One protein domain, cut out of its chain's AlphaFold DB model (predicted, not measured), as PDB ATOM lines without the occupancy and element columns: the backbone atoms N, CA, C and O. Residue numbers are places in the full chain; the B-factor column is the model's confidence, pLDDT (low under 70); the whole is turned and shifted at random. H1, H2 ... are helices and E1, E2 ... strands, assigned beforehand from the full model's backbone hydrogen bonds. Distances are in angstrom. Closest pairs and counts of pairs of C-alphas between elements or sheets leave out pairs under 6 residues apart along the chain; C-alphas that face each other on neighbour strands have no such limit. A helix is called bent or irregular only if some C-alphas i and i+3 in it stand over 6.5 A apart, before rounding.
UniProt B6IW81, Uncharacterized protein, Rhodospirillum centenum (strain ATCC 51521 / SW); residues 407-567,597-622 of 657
ATOM      1  N   GLN A 407     -31.297  51.975  32.239       87.56
ATOM      2  CA  GLN A 407     -31.635  53.369  31.930       87.56
ATOM      3  C   GLN A 407     -30.419  54.244  31.587       87.56
ATOM      4  O   GLN A 407     -30.584  55.259  30.915       87.56
ATOM      5  N   ASP A 408     -29.215  53.852  32.011       88.31
ATOM      6  CA  ASP A 408     -27.985  54.621  31.797       88.31
ATOM      7  C   ASP A 408     -27.276  54.235  30.489       88.31
ATOM      8  O   ASP A 408     -26.363  54.936  30.046       88.31
ATOM      9  N   TYR A 409     -27.699  53.146  29.831       91.00
ATOM     10  CA  TYR A 409     -27.066  52.646  28.607       91.00
ATOM     11  C   TYR A 409     -27.042  53.702  27.500       91.00
ATOM     12  O   TYR A 409     -25.982  53.960  26.935       91.00
ATOM     13  N   GLY A 410     -28.177  54.357  27.231       89.69
ATOM     14  CA  GLY A 410     -28.277  55.365  26.169       89.69
ATOM     15  C   GLY A 410     -27.299  56.524  26.372       89.69
ATOM     16  O   GLY A 410     -26.530  56.846  25.474       89.69
ATOM     17  N   ALA A 411     -27.228  57.072  27.590       84.12
ATOM     18  CA  ALA A 411     -26.322  58.177  27.908       84.12
ATOM     19  C   ALA A 411     -24.839  57.802  27.728       84.12
ATOM     20  O   ALA A 411     -24.035  58.619  27.278       84.12
ATOM     21  N   ILE A 412     -24.472  56.561  28.062       84.19
ATOM     22  CA  ILE A 412     -23.112  56.044  27.871       84.19
ATOM     23  C   ILE A 412     -22.785  55.907  26.381       84.19
ATOM     24  O   ILE A 412     -21.705  56.318  25.951       84.19
ATOM     25  N   LEU A 413     -23.705  55.350  25.591       91.00
ATOM     26  CA  LEU A 413     -23.516  55.153  24.152       91.00
ATOM     27  C   LEU A 413     -23.492  56.484  23.390       91.00
ATOM     28  O   LEU A 413     -22.652  56.667  22.510       91.00
ATOM     29  N   ASP A 414     -24.320  57.451  23.787       88.25
ATOM     30  CA  ASP A 414     -24.333  58.811  23.235       88.25
ATOM     31  C   ASP A 414     -22.996  59.541  23.429       88.25
ATOM     32  O   ASP A 414     -22.632  60.409  22.623       88.25
ATOM     33  N   GLY A 415     -22.241  59.171  24.468       84.19
ATOM     34  CA  GLY A 415     -20.904  59.683  24.761       84.19
ATOM     35  C   GLY A 415     -19.815  59.220  23.787       84.19
ATOM     36  O   GLY A 415     -18.720  59.783  23.792       84.19
ATOM     37  N   LEU A 416     -20.090  58.235  22.923       84.50
ATOM     38  CA  LEU A 416     -19.125  57.769  21.930       84.50
ATOM     39  C   LEU A 416     -18.829  58.843  20.874       84.50
ATOM     40  O   LEU A 416     -19.714  59.571  20.407       84.50
ATOM     41  N   ALA A 417     -17.553  58.919  20.486       86.19
ATOM     42  CA  ALA A 417     -17.074  59.863  19.481       86.19
ATOM     43  C   ALA A 417     -17.623  59.540  18.081       86.19
ATOM     44  O   ALA A 417     -18.048  60.442  17.359       86.19
ATOM     45  N   ASP A 418     -17.656  58.257  17.715       89.38
ATOM     46  CA  ASP A 418     -18.221  57.790  16.451       89.38
ATOM     47  C   ASP A 418     -19.737  57.593  16.586       89.38
ATOM     48  O   ASP A 418     -20.213  56.684  17.272       89.38
ATOM     49  N   LYS A 419     -20.509  58.459  15.920       91.81
ATOM     50  CA  LYS A 419     -21.977  58.432  15.970       91.81
ATOM     51  C   LYS A 419     -22.598  57.281  15.182       91.81
ATOM     52  O   LYS A 419     -23.711  56.881  15.511       91.81
ATOM     53  N   GLY A 420     -21.898  56.729  14.190       92.00
ATOM     54  CA  GLY A 420     -22.339  55.523  13.490       92.00
ATOM     55  C   GLY A 420     -22.252  54.302  14.402       92.00
ATOM     56  O   GLY A 420     -23.226  53.563  14.543       92.00
ATOM     57  N   VAL A 421     -21.123  54.156  15.102       92.00
ATOM     58  CA  VAL A 421     -20.930  53.099  16.109       92.00
ATOM     59  C   VAL A 421     -21.906  53.265  17.277       92.00
ATOM     60  O   VAL A 421     -22.497  52.277  17.709       92.00
ATOM     61  N   ALA A 422     -22.131  54.495  17.755       92.94
ATOM     62  CA  ALA A 422     -23.114  54.775  18.805       92.94
ATOM     63  C   ALA A 422     -24.526  54.317  18.408       92.94
ATOM     64  O   ALA A 422     -25.155  53.561  19.145       92.94
ATOM     65  N   ALA A 423     -24.991  54.704  17.214       95.38
ATOM     66  CA  ALA A 423     -26.309  54.325  16.708       95.38
ATOM     67  C   ALA A 423     -26.444  52.808  16.494       95.38
ATOM     68  O   ALA A 423     -27.491  52.231  16.788       95.38
ATOM     69  N   PHE A 424     -25.385  52.148  16.013       96.19
ATOM     70  CA  PHE A 424     -25.348  50.690  15.926       96.19
ATOM     71  C   PHE A 424     -25.506  50.041  17.303       96.19
ATOM     72  O   PHE A 424     -26.353  49.165  17.473       96.19
ATOM     73  N   LEU A 425     -24.688  50.451  18.277       95.88
ATOM     74  CA  LEU A 425     -24.674  49.843  19.605       95.88
ATOM     75  C   LEU A 425     -25.987  50.087  20.348       95.88
ATOM     76  O   LEU A 425     -26.456  49.178  21.024       95.88
ATOM     77  N   ASP A 426     -26.607  51.253  20.178       96.25
ATOM     78  CA  ASP A 426     -27.926  51.549  20.742       96.25
ATOM     79  C   ASP A 426     -28.992  50.585  20.193       96.25
ATOM     80  O   ASP A 426     -29.678  49.900  20.957       96.25
ATOM     81  N   ALA A 427     -29.044  50.407  18.867       96.38
ATOM     82  CA  ALA A 427     -29.945  49.447  18.231       96.38
ATOM     83  C   ALA A 427     -29.651  47.992  18.651       96.38
ATOM     84  O   ALA A 427     -30.574  47.207  18.887       96.38
ATOM     85  N   PHE A 428     -28.372  47.631  18.774       96.19
ATOM     86  CA  PHE A 428     -27.923  46.304  19.200       96.19
ATOM     87  C   PHE A 428     -28.352  45.999  20.641       96.19
ATOM     88  O   PHE A 428     -28.921  44.941  20.918       96.19
ATOM     89  N   VAL A 429     -28.141  46.950  21.553       96.62
ATOM     90  CA  VAL A 429     -28.548  46.871  22.961       96.62
ATOM     91  C   VAL A 429     -30.068  46.783  23.074       96.62
ATOM     92  O   VAL A 429     -30.577  45.891  23.757       96.62
ATOM     93  N   ALA A 430     -30.809  47.635  22.362       96.12
ATOM     94  CA  ALA A 430     -32.269  47.606  22.350       96.12
ATOM     95  C   ALA A 430     -32.814  46.245  21.874       96.12
ATOM     96  O   ALA A 430     -33.726  45.678  22.489       96.12
ATOM     97  N   ALA A 431     -32.219  45.674  20.823       94.88
ATOM     98  CA  ALA A 431     -32.585  44.353  20.323       94.88
ATOM     99  C   ALA A 431     -32.250  43.222  21.313       94.88
ATOM    100  O   ALA A 431     -33.042  42.291  21.479       94.88
ATOM    101  N   ALA A 432     -31.118  43.297  22.013       94.00
ATOM    102  CA  ALA A 432     -30.742  42.316  23.033       94.00
ATOM    103  C   ALA A 432     -31.673  42.351  24.262       94.00
ATOM    104  O   ALA A 432     -32.063  41.306  24.803       94.00
ATOM    105  N   LEU A 433     -32.080  43.553  24.689       93.75
ATOM    106  CA  LEU A 433     -32.990  43.752  25.822       93.75
ATOM    107  C   LEU A 433     -34.410  43.247  25.538       93.75
ATOM    108  O   LEU A 433     -35.087  42.790  26.459       93.75
ATOM    109  N   LYS A 434     -34.843  43.231  24.270       91.94
ATOM    110  CA  LYS A 434     -36.138  42.657  23.863       91.94
ATOM    111  C   LYS A 434     -36.259  41.160  24.184       91.94
ATOM    112  O   LYS A 434     -37.359  40.659  24.421       91.94
ATOM    113  N   GLY A 435     -35.139  40.437  24.192       83.75
ATOM    114  CA  GLY A 435     -35.021  39.053  24.654       83.75
ATOM    115  C   GLY A 435     -35.541  37.972  23.698       83.75
ATOM    116  O   GLY A 435     -34.860  36.967  23.523       83.75
ATOM    117  N   LYS A 436     -36.721  38.133  23.079       85.19
ATOM    118  CA  LYS A 436     -37.289  37.124  22.161       85.19
ATOM    119  C   LYS A 436     -38.153  37.698  21.038       85.19
ATOM    120  O   LYS A 436     -38.749  38.767  21.176       85.19
ATOM    121  N   GLY A 437     -38.302  36.915  19.969       84.38
ATOM    122  CA  GLY A 437     -39.205  37.198  18.851       84.38
ATOM    123  C   GLY A 437     -38.616  38.144  17.801       84.38
ATOM    124  O   GLY A 437     -37.424  38.441  17.800       84.38
ATOM    125  N   LYS A 438     -39.461  38.614  16.871       85.31
ATOM    126  CA  LYS A 438     -39.034  39.504  15.778       85.31
ATOM    127  C   LYS A 438     -38.405  40.780  16.339       85.31
ATOM    128  O   LYS A 438     -39.002  41.420  17.207       85.31
ATOM    129  N   GLY A 439     -37.246  41.180  15.824       89.12
ATOM    130  CA  GLY A 439     -36.500  42.345  16.299       89.12
ATOM    131  C   GLY A 439     -35.786  42.160  17.641       89.12
ATOM    132  O   GLY A 439     -35.482  43.160  18.283       89.12
ATOM    133  N   ALA A 440     -35.577  40.921  18.091       92.44
ATOM    134  CA  ALA A 440     -34.662  40.601  19.184       92.44
ATOM    135  C   ALA A 440     -33.389  39.935  18.637       92.44
ATOM    136  O   ALA A 440     -33.409  39.418  17.520       92.44
ATOM    137  N   ILE A 441     -32.320  39.905  19.437       92.62
ATOM    138  CA  ILE A 441     -31.096  39.122  19.184       92.62
ATOM    139  C   ILE A 441     -30.625  38.408  20.457       92.62
ATOM    140  O   ILE A 441     -30.941  38.822  21.574       92.62
ATOM    141  N   CYS A 442     -29.827  37.359  20.279       91.62
ATOM    142  CA  CYS A 442     -29.058  36.691  21.322       91.62
ATOM    143  C   CYS A 442     -27.570  37.022  21.121       91.62
ATOM    144  O   CYS A 442     -26.885  36.328  20.363       91.62
ATOM    145  N   PRO A 443     -27.054  38.090  21.752       94.06
ATOM    146  CA  PRO A 443     -25.666  38.481  21.573       94.06
ATOM    147  C   PRO A 443     -24.705  37.548  22.321       94.06
ATOM    148  O   PRO A 443     -25.027  37.033  23.399       94.06
ATOM    149  N   MET A 444     -23.511  37.369  21.750       95.62
ATOM    150  CA  MET A 444     -22.351  36.746  22.393       95.62
ATOM    151  C   MET A 444     -21.172  37.719  22.331       95.62
ATOM    152  O   MET A 444     -20.705  38.041  21.238       95.62
ATOM    153  N   THR A 445     -20.668  38.165  23.481       95.62
ATOM    154  CA  THR A 445     -19.413  38.931  23.523       95.62
ATOM    155  C   THR A 445     -18.227  37.975  23.449       95.62
ATOM    156  O   THR A 445     -18.119  37.059  24.265       95.62
ATOM    157  N   VAL A 446     -17.332  38.196  22.488       95.12
ATOM    158  CA  VAL A 446     -16.086  37.437  22.325       95.12
ATOM    159  C   VAL A 446     -14.915  38.400  22.467       95.12
ATOM    160  O   VAL A 446     -14.652  39.196  21.572       95.12
ATOM    161  N   TYR A 447     -14.211  38.343  23.591       91.00
ATOM    162  CA  TYR A 447     -13.112  39.242  23.932       91.00
ATOM    163  C   TYR A 447     -11.812  38.462  24.144       91.00
ATOM    164  O   TYR A 447     -11.811  37.378  24.713       91.00
ATOM    165  N   GLY A 448     -10.677  39.003  23.698       86.06
ATOM    166  CA  GLY A 448      -9.371  38.397  23.993       86.06
ATOM    167  C   GLY A 448      -9.063  37.096  23.239       86.06
ATOM    168  O   GLY A 448      -8.091  36.430  23.560       86.06
ATOM    169  N   ILE A 449      -9.831  36.736  22.204       90.12
ATOM    170  CA  ILE A 449      -9.625  35.488  21.438       90.12
ATOM    171  C   ILE A 449      -8.216  35.362  20.827       90.12
ATOM    172  O   ILE A 449      -7.710  34.258  20.670       90.12
ATOM    173  N   HIS A 450      -7.552  36.491  20.543       86.69
ATOM    174  CA  HIS A 450      -6.171  36.565  20.038       86.69
ATOM    175  C   HIS A 450      -5.112  35.997  20.999       86.69
ATOM    176  O   HIS A 450      -3.958  35.859  20.615       86.69
ATOM    177  N   GLN A 451      -5.493  35.696  22.236       85.94
ATOM    178  CA  GLN A 451      -4.628  35.139  23.272       85.94
ATOM    179  C   GLN A 451      -4.736  33.608  23.384       85.94
ATOM    180  O   GLN A 451      -4.012  32.985  24.165       85.94
ATOM    181  N   ALA A 452      -5.665  32.990  22.645       89.69
ATOM    182  CA  ALA A 452      -5.738  31.538  22.547       89.69
ATOM    183  C   ALA A 452      -4.448  30.980  21.906       89.69
ATOM    184  O   ALA A 452      -3.822  31.687  21.114       89.69
ATOM    185  N   PRO A 453      -4.062  29.718  22.181       89.75
ATOM    186  CA  PRO A 453      -2.896  29.095  21.547       89.75
ATOM    187  C   PRO A 453      -2.949  29.136  20.013       89.75
ATOM    188  O   PRO A 453      -1.941  29.394  19.362       89.75
ATOM    189  N   ASP A 454      -4.143  28.930  19.455       93.25
ATOM    190  CA  ASP A 454      -4.463  29.176  18.052       93.25
ATOM    191  C   ASP A 454      -5.781  29.971  17.980       93.25
ATOM    192  O   ASP A 454      -6.871  29.403  18.126       93.25
ATOM    193  N   PRO A 455      -5.713  31.303  17.797       93.19
ATOM    194  CA  PRO A 455      -6.900  32.151  17.773       93.19
ATOM    195  C   PRO A 455      -7.867  31.844  16.625       93.19
ATOM    196  O   PRO A 455      -9.076  32.032  16.780       93.19
ATOM    197  N   ALA A 456      -7.363  31.363  15.483       94.00
ATOM    198  CA  ALA A 456      -8.192  31.065  14.320       94.00
ATOM    199  C   ALA A 456      -8.983  29.776  14.549       94.00
ATOM    200  O   ALA A 456     -10.186  29.742  14.286       94.00
ATOM    201  N   VAL A 457      -8.334  28.750  15.105       94.94
ATOM    202  CA  VAL A 457      -8.993  27.512  15.545       94.94
ATOM    203  C   VAL A 457     -10.025  27.816  16.625       94.94
ATOM    204  O   VAL A 457     -11.181  27.419  16.485       94.94
ATOM    205  N   ALA A 458      -9.656  28.590  17.650       95.06
ATOM    206  CA  ALA A 458     -10.566  28.922  18.741       95.06
ATOM    207  C   ALA A 458     -11.823  29.650  18.248       95.06
ATOM    208  O   ALA A 458     -12.944  29.255  18.581       95.06
ATOM    209  N   LEU A 459     -11.659  30.666  17.393       95.56
ATOM    210  CA  LEU A 459     -12.790  31.369  16.796       95.56
ATOM    211  C   LEU A 459     -13.614  30.445  15.885       95.56
ATOM    212  O   LEU A 459     -14.837  30.438  15.995       95.56
ATOM    213  N   THR A 460     -12.976  29.623  15.046       95.44
ATOM    214  CA  THR A 460     -13.664  28.639  14.188       95.44
ATOM    215  C   THR A 460     -14.559  27.714  15.013       95.44
ATOM    216  O   THR A 460     -15.729  27.522  14.680       95.44
ATOM    217  N   ASN A 461     -14.038  27.189  16.121       95.75
ATOM    218  CA  ASN A 461     -14.746  26.262  16.996       95.75
ATOM    219  C   ASN A 461     -15.943  26.928  17.695       95.75
ATOM    220  O   ASN A 461     -17.038  26.361  17.728       95.75
ATOM    221  N   ILE A 462     -15.778  28.165  18.177       95.25
ATOM    222  CA  ILE A 462     -16.872  28.969  18.752       95.25
ATOM    223  C   ILE A 462     -17.978  29.206  17.714       95.25
ATOM    224  O   ILE A 462     -19.159  28.988  17.997       95.25
ATOM    225  N   LEU A 463     -17.612  29.617  16.498       94.19
ATOM    226  CA  LEU A 463     -18.568  29.875  15.422       94.19
ATOM    227  C   LEU A 463     -19.282  28.592  14.968       94.19
ATOM    228  O   LEU A 463     -20.489  28.621  14.724       94.19
ATOM    229  N   ALA A 464     -18.580  27.457  14.924       92.44
ATOM    230  CA  ALA A 464     -19.172  26.153  14.633       92.44
ATOM    231  C   ALA A 464     -20.198  25.741  15.700       92.44
ATOM    232  O   ALA A 464     -21.308  25.325  15.355       92.44
ATOM    233  N   GLY A 465     -19.869  25.914  16.986       92.44
ATOM    234  CA  GLY A 465     -20.787  25.655  18.097       92.44
ATOM    235  C   GLY A 465     -22.053  26.512  18.008       92.44
ATOM    236  O   GLY A 465     -23.165  25.994  18.093       92.44
ATOM    237  N   LEU A 466     -21.906  27.813  17.745       91.19
ATOM    238  CA  LEU A 466     -23.037  28.724  17.545       91.19
ATOM    239  C   LEU A 466     -23.902  28.343  16.340       91.19
ATOM    240  O   LEU A 466     -25.130  28.326  16.441       91.19
ATOM    241  N   ALA A 467     -23.280  28.000  15.212       89.44
ATOM    242  CA  ALA A 467     -23.992  27.552  14.022       89.44
ATOM    243  C   ALA A 467     -24.768  26.249  14.281       89.44
ATOM    244  O   ALA A 467     -25.886  26.086  13.788       89.44
ATOM    245  N   ALA A 468     -24.213  25.333  15.083       89.31
ATOM    246  CA  ALA A 468     -24.899  24.113  15.501       89.31
ATOM    247  C   ALA A 468     -26.129  24.417  16.375       89.31
ATOM    248  O   ALA A 468     -27.187  23.822  16.158       89.31
ATOM    249  N   VAL A 469     -26.041  25.388  17.292       88.00
ATOM    250  CA  VAL A 469     -27.204  25.848  18.075       88.00
ATOM    251  C   VAL A 469     -28.263  26.492  17.174       88.00
ATOM    252  O   VAL A 469     -29.443  26.164  17.289       88.00
ATOM    253  N   ALA A 470     -27.859  27.351  16.233       83.56
ATOM    254  CA  ALA A 470     -28.776  28.032  15.317       83.56
ATOM    255  C   ALA A 470     -29.544  27.061  14.400       83.56
ATOM    256  O   ALA A 470     -30.734  27.254  14.151       83.56
ATOM    257  N   LYS A 471     -28.899  25.977  13.942       81.94
ATOM    258  CA  LYS A 471     -29.549  24.911  13.154       81.94
ATOM    259  C   LYS A 471     -30.580  24.106  13.954       81.94
ATOM    260  O   LYS A 471     -31.483  23.530  13.355       81.94
ATOM    261  N   GLY A 472     -30.462  24.068  15.282       69.25
ATOM    262  CA  GLY A 472     -31.343  23.309  16.176       69.25
ATOM    263  C   GLY A 472     -32.748  23.895  16.381       69.25
ATOM    264  O   GLY A 472     -33.534  23.279  17.087       69.25
ATOM    265  N   ALA A 473     -33.069  25.052  15.782       59.94
ATOM    266  CA  ALA A 473     -34.386  25.719  15.777       59.94
ATOM    267  C   ALA A 473     -34.966  26.181  17.138       59.94
ATOM    268  O   ALA A 473     -36.091  26.677  17.179       59.94
ATOM    269  N   GLU A 474     -34.213  26.098  18.236       69.19
ATOM    270  CA  GLU A 474     -34.703  26.424  19.591       69.19
ATOM    271  C   GLU A 474     -34.255  27.797  20.127       69.19
ATOM    272  O   GLU A 474     -34.513  28.121  21.288       69.19
ATOM    273  N   LEU A 475     -33.593  28.629  19.317       78.62
ATOM    274  CA  LEU A 475     -33.172  29.951  19.781       78.62
ATOM    275  C   LEU A 475     -34.339  30.949  19.827       78.62
ATOM    276  O   LEU A 475     -35.099  31.057  18.862       78.62
ATOM    277  N   PRO A 476     -34.457  31.753  20.901       81.00
ATOM    278  CA  PRO A 476     -35.509  32.763  21.012       81.00
ATOM    279  C   PRO A 476     -35.314  33.949  20.048       81.00
ATOM    280  O   PRO A 476     -36.260  34.717  19.834       81.00
ATOM    281  N   ALA A 477     -34.108  34.103  19.491       87.62
ATOM    282  CA  ALA A 477     -33.705  35.141  18.546       87.62
ATOM    283  C   ALA A 477     -32.401  34.745  17.800       87.62
ATOM    284  O   ALA A 477     -31.730  33.801  18.223       87.62
ATOM    285  N   PRO A 478     -32.011  35.436  16.709       89.12
ATOM    286  CA  PRO A 478     -30.739  35.204  16.019       89.12
ATOM    287  C   PRO A 478     -29.525  35.314  16.947       89.12
ATOM    288  O   PRO A 478     -29.434  36.253  17.741       89.12
ATOM    289  N   ALA A 479     -28.573  34.388  16.816       89.81
ATOM    290  CA  ALA A 479     -27.282  34.485  17.486       89.81
ATOM    291  C   ALA A 479     -26.399  35.513  16.770       89.81
ATOM    292  O   ALA A 479     -26.154  35.377  15.572       89.81
ATOM    293  N   VAL A 480     -25.914  36.522  17.496       93.06
ATOM    294  CA  VAL A 480     -25.082  37.587  16.916       93.06
ATOM    295  C   VAL A 480     -23.796  37.753  17.729       93.06
ATOM    296  O   VAL A 480     -23.808  38.394  18.783       93.06
ATOM    297  N   PRO A 481     -22.677  37.163  17.276       94.75
ATOM    298  CA  PRO A 481     -21.382  37.354  17.914       94.75
ATOM    299  C   PRO A 481     -20.837  38.757  17.666       94.75
ATOM    300  O   PRO A 481     -20.842  39.248  16.534       94.75
ATOM    301  N   LEU A 482     -20.316  39.365  18.727       95.94
ATOM    302  CA  LEU A 482     -19.552  40.602  18.681       95.94
ATOM    303  C   LEU A 482     -18.120  40.313  19.144       95.94
ATOM    304  O   LEU A 482     -17.878  40.078  20.330       95.94
ATOM    305  N   VAL A 483     -17.182  40.298  18.196       94.50
ATOM    306  CA  VAL A 483     -15.776  39.959  18.430       94.50
ATOM    307  C   VAL A 483     -14.947  41.223  18.636       94.50
ATOM    308  O   VAL A 483     -14.784  42.046  17.738       94.50
ATOM    309  N   ILE A 484     -14.382  41.356  19.829       90.62
ATOM    310  CA  ILE A 484     -13.496  42.443  20.236       90.62
ATOM    311  C   ILE A 484     -12.079  41.870  20.261       90.62
ATOM    312  O   ILE A 484     -11.688  41.156  21.191       90.62
ATOM    313  N   SER A 485     -11.317  42.112  19.194       85.06
ATOM    314  CA  SER A 485     -10.011  41.481  19.004       85.06
ATOM    315  C   SER A 485      -9.065  42.333  18.162       85.06
ATOM    316  O   SER A 485      -9.497  43.139  17.344       85.06
ATOM    317  N   LYS A 486      -7.757  42.110  18.346       81.44
ATOM    318  CA  LYS A 486      -6.695  42.594  17.446       81.44
ATOM    319  C   LYS A 486      -6.585  41.748  16.169       81.44
ATOM    320  O   LYS A 486      -5.986  42.187  15.197       81.44
ATOM    321  N   MET A 487      -7.134  40.532  16.188       86.69
ATOM    322  CA  MET A 487      -7.107  39.596  15.065       86.69
ATOM    323  C   MET A 487      -7.999  40.073  13.913       86.69
ATOM    324  O   MET A 487      -9.130  40.500  14.145       86.69
ATOM    325  N   ASP A 488      -7.530  39.899  12.674       88.56
ATOM    326  CA  ASP A 488      -8.404  39.945  11.500       88.56
ATOM    327  C   ASP A 488      -9.322  38.715  11.493       88.56
ATOM    328  O   ASP A 488      -8.897  37.584  11.250       88.56
ATOM    329  N   VAL A 489     -10.595  38.942  11.809       92.06
ATOM    330  CA  VAL A 489     -11.600  37.881  11.911       92.06
ATOM    331  C   VAL A 489     -12.196  37.504  10.559       92.06
ATOM    332  O   VAL A 489     -12.839  36.459  10.454       92.06
ATOM    333  N   ALA A 490     -12.030  38.336   9.525       92.62
ATOM    334  CA  ALA A 490     -12.751  38.162   8.271       92.62
ATOM    335  C   ALA A 490     -12.473  36.812   7.585       92.62
ATOM    336  O   ALA A 490     -13.451  36.156   7.213       92.62
ATOM    337  N   PRO A 491     -11.213  36.331   7.481       93.25
ATOM    338  CA  PRO A 491     -10.924  35.034   6.867       93.25
ATOM    339  C   PRO A 491     -11.610  33.874   7.594       93.25
ATOM    340  O   PRO A 491     -12.202  33.003   6.959       93.25
ATOM    341  N   VAL A 492     -11.592  33.897   8.931       92.62
ATOM    342  CA  VAL A 492     -12.185  32.847   9.769       92.62
ATOM    343  C   VAL A 492     -13.703  32.832   9.621       92.62
ATOM    344  O   VAL A 492     -14.305  31.792   9.364       92.62
ATOM    345  N   VAL A 493     -14.337  34.002   9.718       93.38
ATOM    346  CA  VAL A 493     -15.795  34.122   9.596       93.38
ATOM    347  C   VAL A 493     -16.264  33.668   8.211       93.38
ATOM    348  O   VAL A 493     -17.247  32.936   8.114       93.38
ATOM    349  N   GLN A 494     -15.548  34.046   7.148       93.00
ATOM    350  CA  GLN A 494     -15.859  33.625   5.780       93.00
ATOM    351  C   GLN A 494     -15.686  32.115   5.583       93.00
ATOM    352  O   GLN A 494     -16.536  31.485   4.956       93.00
ATOM    353  N   GLN A 495     -14.636  31.515   6.154       90.69
ATOM    354  CA  GLN A 495     -14.429  30.063   6.131       90.69
ATOM    355  C   GLN A 495     -15.578  29.309   6.818       90.69
ATOM    356  O   GLN A 495     -15.987  28.245   6.353       90.69
ATOM    357  N   CYS A 496     -16.150  29.880   7.880       88.12
ATOM    358  CA  CYS A 496     -17.344  29.353   8.543       88.12
ATOM    359  C   CYS A 496     -18.657  29.630   7.780       88.12
ATOM    360  O   CYS A 496     -19.732  29.314   8.288       88.12
ATOM    361  N   GLY A 497     -18.601  30.227   6.582       88.69
ATOM    362  CA  GLY A 497     -19.778  30.608   5.793       88.69
ATOM    363  C   GLY A 497     -20.553  31.800   6.364       88.69
ATOM    364  O   GLY A 497     -21.719  31.993   6.022       88.69
ATOM    365  N   GLY A 498     -19.933  32.574   7.257       90.75
ATOM    366  CA  GLY A 498     -20.509  33.766   7.863       90.75
ATOM    367  C   GLY A 498     -20.165  35.061   7.125       90.75
ATOM    368  O   GLY A 498     -19.375  35.092   6.179       90.75
ATOM    369  N   ARG A 499     -20.744  36.167   7.600       94.06
ATOM    370  CA  ARG A 499     -20.489  37.529   7.113       94.06
ATOM    371  C   ARG A 499     -19.767  38.343   8.195       94.06
ATOM    372  O   ARG A 499     -20.411  38.680   9.192       94.06
ATOM    373  N   PRO A 500     -18.471  38.670   8.033       95.44
ATOM    374  CA  PRO A 500     -17.793  39.601   8.928       95.44
ATOM    375  C   PRO A 500     -18.237  41.034   8.620       95.44
ATOM    376  O   PRO A 500     -18.347  41.413   7.453       95.44
ATOM    377  N   VAL A 501     -18.502  41.827   9.656       95.62
ATOM    378  CA  VAL A 501     -18.908  43.231   9.531       95.62
ATOM    379  C   VAL A 501     -18.156  44.065  10.564       95.62
ATOM    380  O   VAL A 501     -18.307  43.857  11.768       95.62
ATOM    381  N   ALA A 502     -17.353  45.026  10.117       94.25
ATOM    382  CA  ALA A 502     -16.721  45.973  11.030       94.25
ATOM    383  C   ALA A 502     -17.788  46.904  11.623       94.25
ATOM    384  O   ALA A 502     -18.656  47.381  10.896       94.25
ATOM    385  N   LEU A 503     -17.717  47.228  12.918       92.31
ATOM    386  CA  LEU A 503     -18.647  48.200  13.519       92.31
ATOM    387  C   LEU A 503     -18.570  49.590  12.885       92.31
ATOM    388  O   LEU A 503     -19.543  50.336  12.918       92.31
ATOM    389  N   THR A 504     -17.414  49.936  12.325       91.31
ATOM    390  CA  THR A 504     -17.182  51.196  11.616       91.31
ATOM    391  C   THR A 504     -17.668  51.164  10.165       91.31
ATOM    392  O   THR A 504     -17.580  52.180   9.477       91.31
ATOM    393  N   ASP A 505     -18.168  50.024   9.672       94.00
ATOM    394  CA  ASP A 505     -18.786  49.938   8.351       94.00
ATOM    395  C   ASP A 505     -20.089  50.762   8.346       94.00
ATOM    396  O   ASP A 505     -20.984  50.494   9.155       94.00
ATOM    397  N   PRO A 506     -20.259  51.730   7.426       93.88
ATOM    398  CA  PRO A 506     -21.501  52.493   7.294       93.88
ATOM    399  C   PRO A 506     -22.759  51.630   7.098       93.88
ATOM    400  O   PRO A 506     -23.870  52.098   7.346       93.88
ATOM    401  N   GLN A 507     -22.610  50.383   6.643       95.62
ATOM    402  CA  GLN A 507     -23.699  49.423   6.467       95.62
ATOM    403  C   GLN A 507     -24.000  48.595   7.724       95.62
ATOM    404  O   GLN A 507     -25.005  47.887   7.734       95.62
ATOM    405  N   ALA A 508     -23.196  48.670   8.792       95.06
ATOM    406  CA  ALA A 508     -23.352  47.814   9.972       95.06
ATOM    407  C   ALA A 508     -24.761  47.891  10.586       95.06
ATOM    408  O   ALA A 508     -25.375  46.861  10.868       95.06
ATOM    409  N   LEU A 509     -25.314  49.102  10.725       96.06
ATOM    410  CA  LEU A 509     -26.668  49.312  11.251       96.06
ATOM    411  C   LEU A 509     -27.759  48.783  10.303       96.06
ATOM    412  O   LEU A 509     -28.750  48.206  10.756       96.06
ATOM    413  N   ALA A 510     -27.577  48.940   8.990       95.75
ATOM    414  CA  ALA A 510     -28.509  48.402   8.001       95.75
ATOM    415  C   ALA A 510     -28.522  46.865   8.030       95.75
ATOM    416  O   ALA A 510     -29.589  46.258   8.031       95.75
ATOM    417  N   ILE A 511     -27.346  46.239   8.149       94.56
ATOM    418  CA  ILE A 511     -27.199  44.782   8.268       94.56
ATOM    419  C   ILE A 511     -27.820  44.275   9.572       94.56
ATOM    420  O   ILE A 511     -28.513  43.262   9.569       94.56
ATOM    421  N   LEU A 512     -27.625  44.980  10.691       94.25
ATOM    422  CA  LEU A 512     -28.313  44.638  11.936       94.25
ATOM    423  C   LEU A 512     -29.833  44.696  11.754       94.25
ATOM    424  O   LEU A 512     -30.531  43.773  12.160       94.25
ATOM    425  N   THR A 513     -30.346  45.735  11.098       93.75
ATOM    426  CA  THR A 513     -31.783  45.876  10.815       93.75
ATOM    427  C   THR A 513     -32.306  44.718   9.959       93.75
ATOM    428  O   THR A 513     -33.346  44.150  10.283       93.75
ATOM    429  N   GLU A 514     -31.552  44.295   8.941       92.69
ATOM    430  CA  GLU A 514     -31.861  43.111   8.128       92.69
ATOM    431  C   GLU A 514     -32.003  41.850   9.001       92.69
ATOM    432  O   GLU A 514     -33.021  41.163   8.923       92.69
ATOM    433  N   ILE A 515     -31.042  41.592   9.900       90.12
ATOM    434  CA  ILE A 515     -31.074  40.450  10.838       90.12
ATOM    435  C   ILE A 515     -32.329  40.497  11.723       90.12
ATOM    436  O   ILE A 515     -32.997  39.481  11.948       90.12
ATOM    437  N   LEU A 516     -32.663  41.686  12.233       90.00
ATOM    438  CA  LEU A 516     -33.829  41.912  13.089       90.00
ATOM    439  C   LEU A 516     -35.153  41.646  12.355       90.00
ATOM    440  O   LEU A 516     -36.130  41.209  12.980       90.00
ATOM    441  N   GLU A 517     -35.193  41.895  11.045       89.12
ATOM    442  CA  GLU A 517     -36.359  41.686  10.188       89.12
ATOM    443  C   GLU A 517     -36.526  40.235   9.736       89.12
ATOM    444  O   GLU A 517     -37.660  39.739   9.745       89.12
ATOM    445  N   THR A 518     -35.428  39.557   9.380       81.06
ATOM    446  CA  THR A 518     -35.431  38.170   8.887       81.06
ATOM    447  C   THR A 518     -35.803  37.160   9.972       81.06
ATOM    448  O   THR A 518     -36.318  36.086   9.662       81.06
ATOM    449  N   GLY A 519     -35.599  37.506  11.249       72.62
ATOM    450  CA  GLY A 519     -35.850  36.606  12.375       72.62
ATOM    451  C   GLY A 519     -34.803  35.486  12.476       72.62
ATOM    452  O   GLY A 519     -33.746  35.592  11.854       72.62
ATOM    453  N   PRO A 520     -35.050  34.432  13.283       65.06
ATOM    454  CA  PRO A 520     -34.105  33.333  13.497       65.06
ATOM    455  C   PRO A 520     -33.803  32.610  12.175       65.06
ATOM    456  O   PRO A 520     -34.585  31.784  11.709       65.06
ATOM    457  N   GLY A 521     -32.679  32.954  11.552       62.50
ATOM    458  CA  GLY A 521     -32.204  32.398  10.288       62.50
ATOM    459  C   GLY A 521     -30.731  32.012  10.389       62.50
ATOM    460  O   GLY A 521     -29.990  32.572  11.189       62.50
ATOM    461  N   ALA A 522     -30.308  31.037   9.583       54.97
ATOM    462  CA  ALA A 522     -29.002  30.372   9.668       54.97
ATOM    463  C   ALA A 522     -27.776  31.243   9.305       54.97
ATOM    464  O   ALA A 522     -26.659  30.728   9.270       54.97
ATOM    465  N   SER A 523     -27.962  32.529   9.004       67.25
ATOM    466  CA  SER A 523     -26.875  33.413   8.584       67.25
ATOM    467  C   SER A 523     -26.063  33.863   9.796       67.25
ATOM    468  O   SER A 523     -26.507  34.693  10.586       67.25
ATOM    469  N   LEU A 524     -24.855  33.319   9.932       82.38
ATOM    470  CA  LEU A 524     -23.880  33.739  10.932       82.38
ATOM    471  C   LEU A 524     -23.308  35.110  10.541       82.38
ATOM    472  O   LEU A 524     -22.454  35.201   9.661       82.38
ATOM    473  N   VAL A 525     -23.770  36.183  11.181       88.62
ATOM    474  CA  VAL A 525     -23.186  37.525  11.017       88.62
ATOM    475  C   VAL A 525     -22.344  37.840  12.242       88.62
ATOM    476  O   VAL A 525     -22.846  37.793  13.363       88.62
ATOM    477  N   VAL A 526     -21.068  38.153  12.023       90.81
ATOM    478  CA  VAL A 526     -20.114  38.465  13.090       90.81
ATOM    479  C   VAL A 526     -19.730  39.924  12.981       90.81
ATOM    480  O   VAL A 526     -19.082  40.335  12.016       90.81
ATOM    481  N   PHE A 527     -20.115  40.700  13.986       92.31
ATOM    482  CA  PHE A 527     -19.650  42.070  14.108       92.31
ATOM    483  C   PHE A 527     -18.291  42.083  14.795       92.31
ATOM    484  O   PHE A 527     -18.065  41.307  15.725       92.31
ATOM    485  N   HIS A 528     -17.386  42.958  14.367       89.69
ATOM    486  CA  HIS A 528     -16.093  43.105  15.026       89.69
ATOM    487  C   HIS A 528     -15.690  44.559  15.227       89.69
ATOM    488  O   HIS A 528     -16.052  45.452  14.457       89.69
ATOM    489  N   THR A 529     -14.946  44.793  16.302       83.50
ATOM    490  CA  THR A 529     -14.527  46.129  16.736       83.50
ATOM    491  C   THR A 529     -13.006  46.252  16.656       83.50
ATOM    492  O   THR A 529     -12.313  45.234  16.689       83.50
ATOM    493  N   PRO A 530     -12.454  47.481  16.623       70.12
ATOM    494  CA  PRO A 530     -11.069  47.710  17.027       70.12
ATOM    495  C   PRO A 530     -10.793  47.089  18.411       70.12
ATOM    496  O   PRO A 530     -11.730  46.864  19.181       70.12
ATOM    497  N   PRO A 531      -9.526  46.840  18.773       65.69
ATOM    498  CA  PRO A 531      -9.176  45.997  19.918       65.69
ATOM    499  C   PRO A 531      -9.524  46.564  21.299       65.69
ATOM    500  O   PRO A 531      -9.375  45.858  22.292       65.69
ATOM    501  N   ALA A 532      -9.980  47.814  21.377       69.88
ATOM    502  CA  ALA A 532     -10.389  48.454  22.617       69.88
ATOM    503  C   ALA A 532     -11.751  49.138  22.449       69.88
ATOM    504  O   ALA A 532     -11.969  49.892  21.500       69.88
ATOM    505  N   LEU A 533     -12.645  48.891  23.407       80.62
ATOM    506  CA  LEU A 533     -13.875  49.649  23.620       80.62
ATOM    507  C   LEU A 533     -13.771  50.391  24.957       80.62
ATOM    508  O   LEU A 533     -13.109  49.885  25.867       80.62
ATOM    509  N   PRO A 534     -14.444  51.544  25.121       81.69
ATOM    510  CA  PRO A 534     -14.589  52.148  26.439       81.69
ATOM    511  C   PRO A 534     -15.206  51.143  27.413       81.69
ATOM    512  O   PRO A 534     -16.153  50.431  27.069       81.69
ATOM    513  N   GLN A 535     -14.691  51.091  28.636       77.38
ATOM    514  CA  GLN A 535     -15.095  50.082  29.616       77.38
ATOM    515  C   GLN A 535     -16.594  50.053  29.910       77.38
ATOM    516  O   GLN A 535     -17.137  48.952  29.975       77.38
ATOM    517  N   PRO A 536     -17.299  51.197  30.035       81.31
ATOM    518  CA  PRO A 536     -18.742  51.172  30.218       81.31
ATOM    519  C   PRO A 536     -19.467  50.487  29.056       81.31
ATOM    520  O   PRO A 536     -20.398  49.722  29.278       81.31
ATOM    521  N   VAL A 537     -19.003  50.685  27.819       87.88
ATOM    522  CA  VAL A 537     -19.578  50.028  26.635       87.88
ATOM    523  C   VAL A 537     -19.297  48.531  26.660       87.88
ATOM    524  O   VAL A 537     -20.207  47.733  26.457       87.88
ATOM    525  N   PHE A 538     -18.059  48.136  26.963       88.06
ATOM    526  CA  PHE A 538     -17.708  46.728  27.125       88.06
ATOM    527  C   PHE A 538     -18.563  46.042  28.202       88.06
ATOM    528  O   PHE A 538     -19.100  44.958  27.979       88.06
ATOM    529  N   GLN A 539     -18.755  46.703  29.342       86.88
ATOM    530  CA  GLN A 539     -19.596  46.217  30.423       86.88
ATOM    531  C   GLN A 539     -21.059  46.053  29.991       86.88
ATOM    532  O   GLN A 539     -21.655  45.019  30.292       86.88
ATOM    533  N   ILE A 540     -21.623  47.010  29.246       91.62
ATOM    534  CA  ILE A 540     -22.971  46.885  28.670       91.62
ATOM    535  C   ILE A 540     -23.054  45.639  27.782       91.62
ATOM    536  O   ILE A 540     -23.975  44.841  27.939       91.62
ATOM    537  N   LEU A 541     -22.080  45.425  26.891       93.50
ATOM    538  CA  LEU A 541     -22.054  44.275  25.977       93.50
ATOM    539  C   LEU A 541     -21.998  42.935  26.725       93.50
ATOM    540  O   LEU A 541     -22.730  41.994  26.398       93.50
ATOM    541  N   VAL A 542     -21.192  42.862  27.782       92.00
ATOM    542  CA  VAL A 542     -21.139  41.699  28.674       92.00
ATOM    543  C   VAL A 542     -22.470  41.503  29.414       92.00
ATOM    544  O   VAL A 542     -22.957  40.377  29.491       92.00
ATOM    545  N   GLN A 543     -23.101  42.575  29.906       91.50
ATOM    546  CA  GLN A 543     -24.380  42.521  30.629       91.50
ATOM    547  C   GLN A 543     -25.561  42.079  29.762       91.50
ATOM    548  O   GLN A 543     -26.473  41.421  30.259       91.50
ATOM    549  N   ILE A 544     -25.569  42.443  28.479       93.69
ATOM    550  CA  ILE A 544     -26.640  42.053  27.552       93.69
ATOM    551  C   ILE A 544     -26.390  40.693  26.886       93.69
ATOM    552  O   ILE A 544     -27.290  40.193  26.206       93.69
ATOM    553  N   SER A 545     -25.195  40.108  27.049       93.62
ATOM    554  CA  SER A 545     -24.837  38.806  26.471       93.62
ATOM    555  C   SER A 545     -25.791  37.718  26.966       93.62
ATOM    556  O   SER A 545     -26.048  37.582  28.160       93.62
ATOM    557  N   ARG A 546     -26.351  36.956  26.023       91.12
ATOM    558  CA  ARG A 546     -27.261  35.830  26.309       91.12
ATOM    559  C   ARG A 546     -26.548  34.498  26.185       91.12
ATOM    560  O   ARG A 546     -26.843  33.565  26.918       91.12
ATOM    561  N   PHE A 547     -25.608  34.422  25.260       92.94
ATOM    562  CA  PHE A 547     -24.654  33.330  25.188       92.94
ATOM    563  C   PHE A 547     -23.506  33.544  26.177       92.94
ATOM    564  O   PHE A 547     -23.298  34.677  26.624       92.94
ATOM    565  N   PRO A 548     -22.742  32.485  26.505       94.00
ATOM    566  CA  PRO A 548     -21.607  32.639  27.391       94.00
ATOM    567  C   PRO A 548     -20.584  33.587  26.765       94.00
ATOM    568  O   PRO A 548     -20.299  33.510  25.569       94.00
ATOM    569  N   VAL A 549     -20.036  34.481  27.581       95.06
ATOM    570  CA  VAL A 549     -18.982  35.404  27.159       95.06
ATOM    571  C   VAL A 549     -17.696  34.621  26.957       95.06
ATOM    572  O   VAL A 549     -17.291  33.846  27.820       95.06
ATOM    573  N   ILE A 550     -17.031  34.828  25.827       94.62
ATOM    574  CA  ILE A 550     -15.705  34.260  25.592       94.62
ATOM    575  C   ILE A 550     -14.674  35.295  26.022       94.62
ATOM    576  O   ILE A 550     -14.758  36.451  25.607       94.62
ATOM    577  N   LEU A 551     -13.725  34.898  26.862       91.00
ATOM    578  CA  LEU A 551     -12.717  35.803  27.406       91.00
ATOM    579  C   LEU A 551     -11.367  35.110  27.580       91.00
ATOM    580  O   LEU A 551     -11.292  33.893  27.724       91.00
ATOM    581  N   GLU A 552     -10.292  35.889  27.590       78.06
ATOM    582  CA  GLU A 552      -8.970  35.409  28.002       78.06
ATOM    583  C   GLU A 552      -8.514  36.015  29.329       78.06
ATOM    584  O   GLU A 552      -7.878  35.328  30.122       78.06
ATOM    585  N   GLY A 553      -8.850  37.279  29.578       71.62
ATOM    586  CA  GLY A 553      -8.242  38.036  30.660       71.62
ATOM    587  C   GLY A 553      -8.945  37.876  32.003       71.62
ATOM    588  O   GLY A 553     -10.148  38.110  32.134       71.62
ATOM    589  N   ALA A 554      -8.123  37.636  33.013       64.12
ATOM    590  CA  ALA A 554      -8.355  37.816  34.435       64.12
ATOM    591  C   ALA A 554      -9.370  38.906  34.826       64.12
ATOM    592  O   ALA A 554     -10.326  38.683  35.567       64.12
ATOM    593  N   ASN A 555      -9.154  40.110  34.304       64.12
ATOM    594  CA  ASN A 555      -9.914  41.308  34.655       64.12
ATOM    595  C   ASN A 555     -11.351  41.242  34.130       64.12
ATOM    596  O   ASN A 555     -12.297  41.691  34.776       64.12
ATOM    597  N   THR A 556     -11.515  40.621  32.964       72.56
ATOM    598  CA  THR A 556     -12.813  40.357  32.346       72.56
ATOM    599  C   THR A 556     -13.542  39.229  33.071       72.56
ATOM    600  O   THR A 556     -14.764  39.273  33.182       72.56
ATOM    601  N   ALA A 557     -12.801  38.250  33.604       76.19
ATOM    602  CA  ALA A 557     -13.347  37.157  34.405       76.19
ATOM    603  C   ALA A 557     -14.092  37.684  35.639       76.19
ATOM    604  O   ALA A 557     -15.225  37.284  35.893       76.19
ATOM    605  N   ASN A 558     -13.498  38.647  36.348       73.50
ATOM    606  CA  ASN A 558     -14.150  39.293  37.487       73.50
ATOM    607  C   ASN A 558     -15.491  39.917  37.089       73.50
ATOM    608  O   ASN A 558     -16.495  39.717  37.767       73.50
ATOM    609  N   LEU A 559     -15.536  40.634  35.962       78.19
ATOM    610  CA  LEU A 559     -16.767  41.253  35.478       78.19
ATOM    611  C   LEU A 559     -17.879  40.231  35.249       78.19
ATOM    612  O   LEU A 559     -18.984  40.405  35.758       78.19
ATOM    613  N   VAL A 560     -17.601  39.155  34.516       83.38
ATOM    614  CA  VAL A 560     -18.627  38.143  34.231       83.38
ATOM    615  C   VAL A 560     -19.049  37.382  35.489       83.38
ATOM    616  O   VAL A 560     -20.238  37.118  35.663       83.38
ATOM    617  N   GLN A 561     -18.123  37.113  36.414       80.69
ATOM    618  CA  GLN A 561     -18.422  36.486  37.704       80.69
ATOM    619  C   GLN A 561     -19.354  37.373  38.544       80.69
ATOM    620  O   GLN A 561     -20.385  36.902  39.020       80.69
ATOM    621  N   MET A 562     -19.074  38.678  38.635       76.56
ATOM    622  CA  MET A 562     -19.907  39.649  39.364       76.56
ATOM    623  C   MET A 562     -21.307  39.842  38.765       76.56
ATOM    624  O   MET A 562     -22.243  40.267  39.460       76.56
ATOM    625  N   LEU A 563     -21.475  39.532  37.480       80.81
ATOM    626  CA  LEU A 563     -22.752  39.598  36.773       80.81
ATOM    627  C   LEU A 563     -23.533  38.272  36.797       80.81
ATOM    628  O   LEU A 563     -24.692  38.261  36.389       80.81
ATOM    629  N   ALA A 564     -22.951  37.178  37.311       85.06
ATOM    630  CA  ALA A 564     -23.403  35.800  37.048       85.06
ATOM    631  C   ALA A 564     -23.533  35.490  35.547       85.06
ATOM    632  O   ALA A 564     -24.328  34.635  35.157       85.06
ATOM    633  N   THR A 565     -22.783  36.191  34.697       88.19
ATOM    634  CA  THR A 565     -22.794  35.931  33.262       88.19
ATOM    635  C   THR A 565     -21.958  34.679  33.008       88.19
ATOM    636  O   THR A 565     -20.773  34.667  33.357       88.19
ATOM    637  N   PRO A 566     -22.527  33.618  32.404       92.31
ATOM    638  CA  PRO A 566     -21.741  32.457  32.028       92.31
ATOM    639  C   PRO A 566     -20.594  32.846  31.103       92.31
ATOM    640  O   PRO A 566     -20.751  33.719  30.248       92.31
ATOM    641  N   TYR A 567     -19.444  32.198  31.256       93.44
ATOM    642  CA  TYR A 567     -18.287  32.485  30.418       93.44
ATOM    643  C   TYR A 567     -17.489  31.236  30.077       93.44
ATOM    644  O   TYR A 567     -17.568  30.219  30.766       93.44
ATOM    645  N   VAL A 597     -12.555  24.138  22.697       93.88
ATOM    646  CA  VAL A 597     -12.436  25.407  21.970       93.88
ATOM    647  C   VAL A 597     -11.028  25.599  21.420       93.88
ATOM    648  O   VAL A 597     -10.895  26.002  20.273       93.88
ATOM    649  N   THR A 598      -9.988  25.270  22.181       91.56
ATOM    650  CA  THR A 598      -8.592  25.497  21.768       91.56
ATOM    651  C   THR A 598      -7.973  24.379  20.924       91.56
ATOM    652  O   THR A 598      -6.863  24.547  20.428       91.56
ATOM    653  N   ASP A 599      -8.650  23.242  20.777       90.00
ATOM    654  CA  ASP A 599      -8.105  22.041  20.143       90.00
ATOM    655  C   ASP A 599      -8.420  22.003  18.632       90.00
ATOM    656  O   ASP A 599      -9.582  22.177  18.229       90.00
ATOM    657  N   PRO A 600      -7.421  21.789  17.755       87.19
ATOM    658  CA  PRO A 600      -7.667  21.596  16.329       87.19
ATOM    659  C   PRO A 600      -8.542  20.360  16.035       87.19
ATOM    660  O   PRO A 600      -8.624  19.401  16.801       87.19
ATOM    661  N   GLY A 601      -9.220  20.362  14.883       76.69
ATOM    662  CA  GLY A 601      -9.975  19.191  14.404       76.69
ATOM    663  C   GLY A 601     -11.336  18.957  15.074       76.69
ATOM    664  O   GLY A 601     -11.823  17.829  15.093       76.69
ATOM    665  N   LEU A 602     -11.983  19.992  15.623       80.69
ATOM    666  CA  LEU A 602     -13.359  19.883  16.141       80.69
ATOM    667  C   LEU A 602     -14.362  19.408  15.074       80.69
ATOM    668  O   LEU A 602     -15.314  18.699  15.387       80.69
ATOM    669  N   SER A 603     -14.146  19.770  13.804       71.38
ATOM    670  CA  SER A 603     -15.002  19.354  12.682       71.38
ATOM    671  C   SER A 603     -15.109  17.837  12.522       71.38
ATOM    672  O   SER A 603     -16.110  17.358  11.992       71.38
ATOM    673  N   ASP A 604     -14.112  17.097  13.007       83.06
ATOM    674  CA  ASP A 604     -14.028  15.641  12.888       83.06
ATOM    675  C   ASP A 604     -14.580  14.919  14.135       83.06
ATOM    676  O   ASP A 604     -14.612  13.690  14.172       83.06
ATOM    677  N   ARG A 605     -15.040  15.677  15.146       90.69
ATOM    678  CA  ARG A 605     -15.523  15.190  16.451       90.69
ATOM    679  C   ARG A 605     -16.933  15.714  16.747       90.69
ATOM    680  O   ARG A 605     -17.104  16.709  17.460       90.69
ATOM    681  N   PRO A 606     -17.980  15.086  16.180       90.19
ATOM    682  CA  PRO A 606     -19.359  15.560  16.318       90.19
ATOM    683  C   PRO A 606     -19.852  15.595  17.773       90.19
ATOM    684  O   PRO A 606     -20.700  16.421  18.107       90.19
ATOM    685  N   GLU A 607     -19.328  14.734  18.640       93.25
ATOM    686  CA  GLU A 607     -19.603  14.712  20.076       93.25
ATOM    687  C   GLU A 607     -19.083  15.957  20.805       93.25
ATOM    688  O   GLU A 607     -19.815  16.534  21.610       93.25
ATOM    689  N   ASP A 608     -17.878  16.426  20.473       93.94
ATOM    690  CA  ASP A 608     -17.283  17.627  21.065       93.94
ATOM    691  C   ASP A 608     -18.032  18.880  20.598       93.94
ATOM    692  O   ASP A 608     -18.341  19.775  21.391       93.94
ATOM    693  N   LEU A 609     -18.422  18.916  19.319       92.12
ATOM    694  CA  LEU A 609     -19.263  19.982  18.781       92.12
ATOM    695  C   LEU A 609     -20.651  19.993  19.440       92.12
ATOM    696  O   LEU A 609     -21.170  21.061  19.773       92.12
ATOM    697  N   ALA A 610     -21.252  18.819  19.655       92.25
ATOM    698  CA  ALA A 610     -22.526  18.693  20.355       92.25
ATOM    699  C   ALA A 610     -22.413  19.131  21.823       92.25
ATOM    700  O   ALA A 610     -23.323  19.791  22.327       92.25
ATOM    701  N   MET A 611     -21.295  18.828  22.487       93.38
ATOM    702  CA  MET A 611     -21.005  19.281  23.847       93.38
ATOM    703  C   MET A 611     -20.901  20.812  23.915       93.38
ATOM    704  O   MET A 611     -21.558  21.431  24.756       93.38
ATOM    705  N   LEU A 612     -20.147  21.437  23.003       94.19
ATOM    706  CA  LEU A 612     -20.009  22.895  22.934       94.19
ATOM    707  C   LEU A 612     -21.348  23.589  22.632       94.19
ATOM    708  O   LEU A 612     -21.727  24.551  23.301       94.19
ATOM    709  N   ALA A 613     -22.104  23.069  21.663       92.56
ATOM    710  CA  ALA A 613     -23.433  23.577  21.333       92.56
ATOM    711  C   ALA A 613     -24.430  23.392  22.494       92.56
ATOM    712  O   ALA A 613     -25.261  24.267  22.745       92.56
ATOM    713  N   GLY A 614     -24.344  22.273  23.220       92.19
ATOM    714  CA  GLY A 614     -25.111  22.020  24.439       92.19
ATOM    715  C   GLY A 614     -24.836  23.077  25.503       92.19
ATOM    716  O   GLY A 614     -25.768  23.713  25.983       92.19
ATOM    717  N   TYR A 615     -23.559  23.363  25.774       93.50
ATOM    718  CA  TYR A 615     -23.159  24.417  26.708       93.50
ATOM    719  C   TYR A 615     -23.703  25.801  26.320       93.50
ATOM    720  O   TYR A 615     -24.269  26.504  27.159       93.50
ATOM    721  N   PHE A 616     -23.576  26.193  25.048       92.75
ATOM    722  CA  PHE A 616     -24.096  27.476  24.562       92.75
ATOM    723  C   PHE A 616     -25.613  27.584  24.717       92.75
ATOM    724  O   PHE A 616     -26.115  28.633  25.125       92.75
ATOM    725  N   ARG A 617     -26.343  26.500  24.436       89.25
ATOM    726  CA  ARG A 617     -27.796  26.432  24.625       89.25
ATOM    727  C   ARG A 617     -28.173  26.542  26.099       89.25
ATOM    728  O   ARG A 617     -29.014  27.367  26.444       89.25
ATOM    729  N   ASP A 618     -27.516  25.766  26.956       88.19
ATOM    730  CA  ASP A 618     -27.768  25.747  28.396       88.19
ATOM    731  C   ASP A 618     -27.505  27.115  29.029       88.19
ATOM    732  O   ASP A 618     -28.263  27.558  29.886       88.19
ATOM    733  N   CYS A 619     -26.466  27.827  28.596       86.44
ATOM    734  CA  CYS A 619     -26.179  29.175  29.089       86.44
ATOM    735  C   CYS A 619     -27.185  30.224  28.594       86.44
ATOM    736  O   CYS A 619     -27.456  31.187  29.306       86.44
ATOM    737  N   CYS A 620     -27.770  30.024  27.408       78.69
ATOM    738  CA  CYS A 620     -28.806  30.901  26.865       78.69
ATOM    739  C   CYS A 620     -30.159  30.755  27.589       78.69
ATOM    740  O   CYS A 620     -31.010  31.645  27.492       78.69
ATOM    741  N   ILE A 621     -30.373  29.653  28.317       68.94
ATOM    742  CA  ILE A 621     -31.602  29.361  29.063       68.94
ATOM    743  C   ILE A 621     -31.352  29.582  30.561       68.94
ATOM    744  O   ILE A 621     -30.588  28.862  31.202       68.94
ATOM    745  N   TYR A 622     -32.036  30.564  31.156       65.25
ATOM    746  CA  TYR A 622     -31.958  30.797  32.602       65.25
ATOM    747  C   TYR A 622     -32.366  29.548  33.399       65.25
ATOM    748  O   TYR A 622     -33.395  28.935  33.120       65.25
TER     749      TYR A 622
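This is residues 407 to 567 and 597 to 622 of the 657 residues of an uncharacterized protein of Rhodospirillum centenum (strain ATCC 51521 / SW) (UniProt B6IW81). A twisted four-stranded parallel sheet makes the core, with helices over both faces: H3 and H4 on one, H5 and H6 on the other. H2 sits between H5 and H6, with H1 folded back on it, while H8 crosses H3 and H7 lies beyond H6 and E5. The 187 printed residues hold eight named helices and five named strands, in the order H1 H2 E1 H3 E2 H4 E3 H5 E4 H6 E5 H7 H8; the sheet order is E1 E2 E4 E3, and the class is mixed. The whole is compact and rounded, with a radius of gyration of the C-alphas of 15.3 A and spans of 46 by 35 by 32 A.

H1, residues 407 to 414, begins at C-alpha 407 (-31.635, 53.369, 31.930) and is irregular, but only just: C-alphas 407 and 410 are 7.0 A apart. H2, 419 to 434, is 22.6 A long; E1, 442 to 447, 16.4 A; H3, 455 to 471, 24.2 A; E2, 479 to 484, 16.2 A. H4, 490 to 495, E3, 499 to 502, H5, 508 to 518, E4, 525 to 529, H6, 535 to 544, E5, 549 to 551, and H7, 554 to 563, follow. H8, 606 to 620, 20.9 A, ends at C-alpha 620 (-28.806, 30.901, 26.865).

E1 and E2 are parallel, with N 446 and O 482 2.9 A apart; E2 and E4 have N 483 and O 527 at 2.8 A, and E4 and E3 have N 501 and O 526 at 2.9 A. E1, H3, E2 and E3, H5, E4 are strand-helix-strand units, a helix between two parallel neighbour strands; E2, H4, E3 is a split one, with E4 between its strands; these crossovers are right-handed. H3 lies over E2 at a height over the sheet of 10.1 A, and H6 is on the opposite face at 10.0 A. H2 only grazes the sheet; it touches H5, closest C-alphas Phe 424 and Leu 509, 5.0 A, and forms a hairpin with H1. H8 touches H3, closest C-alphas Gly 465 and Ala 613, 4.7 A, about perpendicular at 73 degrees, only just. H6 and H7 only just touch, with 3 pairs of C-alphas within 8 A. E5 pairs with no named strand; its closest C-alpha to E1 is Ile 550, 4.6 A from that of Val 446. Every O i to N i+4 pair is within hydrogen-bond range in H2, H3, H4, H5, H6 and H8, against 3 of 4 in H1 and 5 of 6 in H7.

The C-alphas of Ala 411 and Asp 604, the two farthest apart, are 46.8 A apart. Residues 568 to 596 are not printed, and C-alphas 567 and 597 are 12.5 A apart across this cut. Of the links that are printed whole, none is long. The mean pLDDT of the printed part is 87.7; residues 472 to 474, 520 to 523, 531 to 532, 554 to 555 and 621 to 622 are under 70.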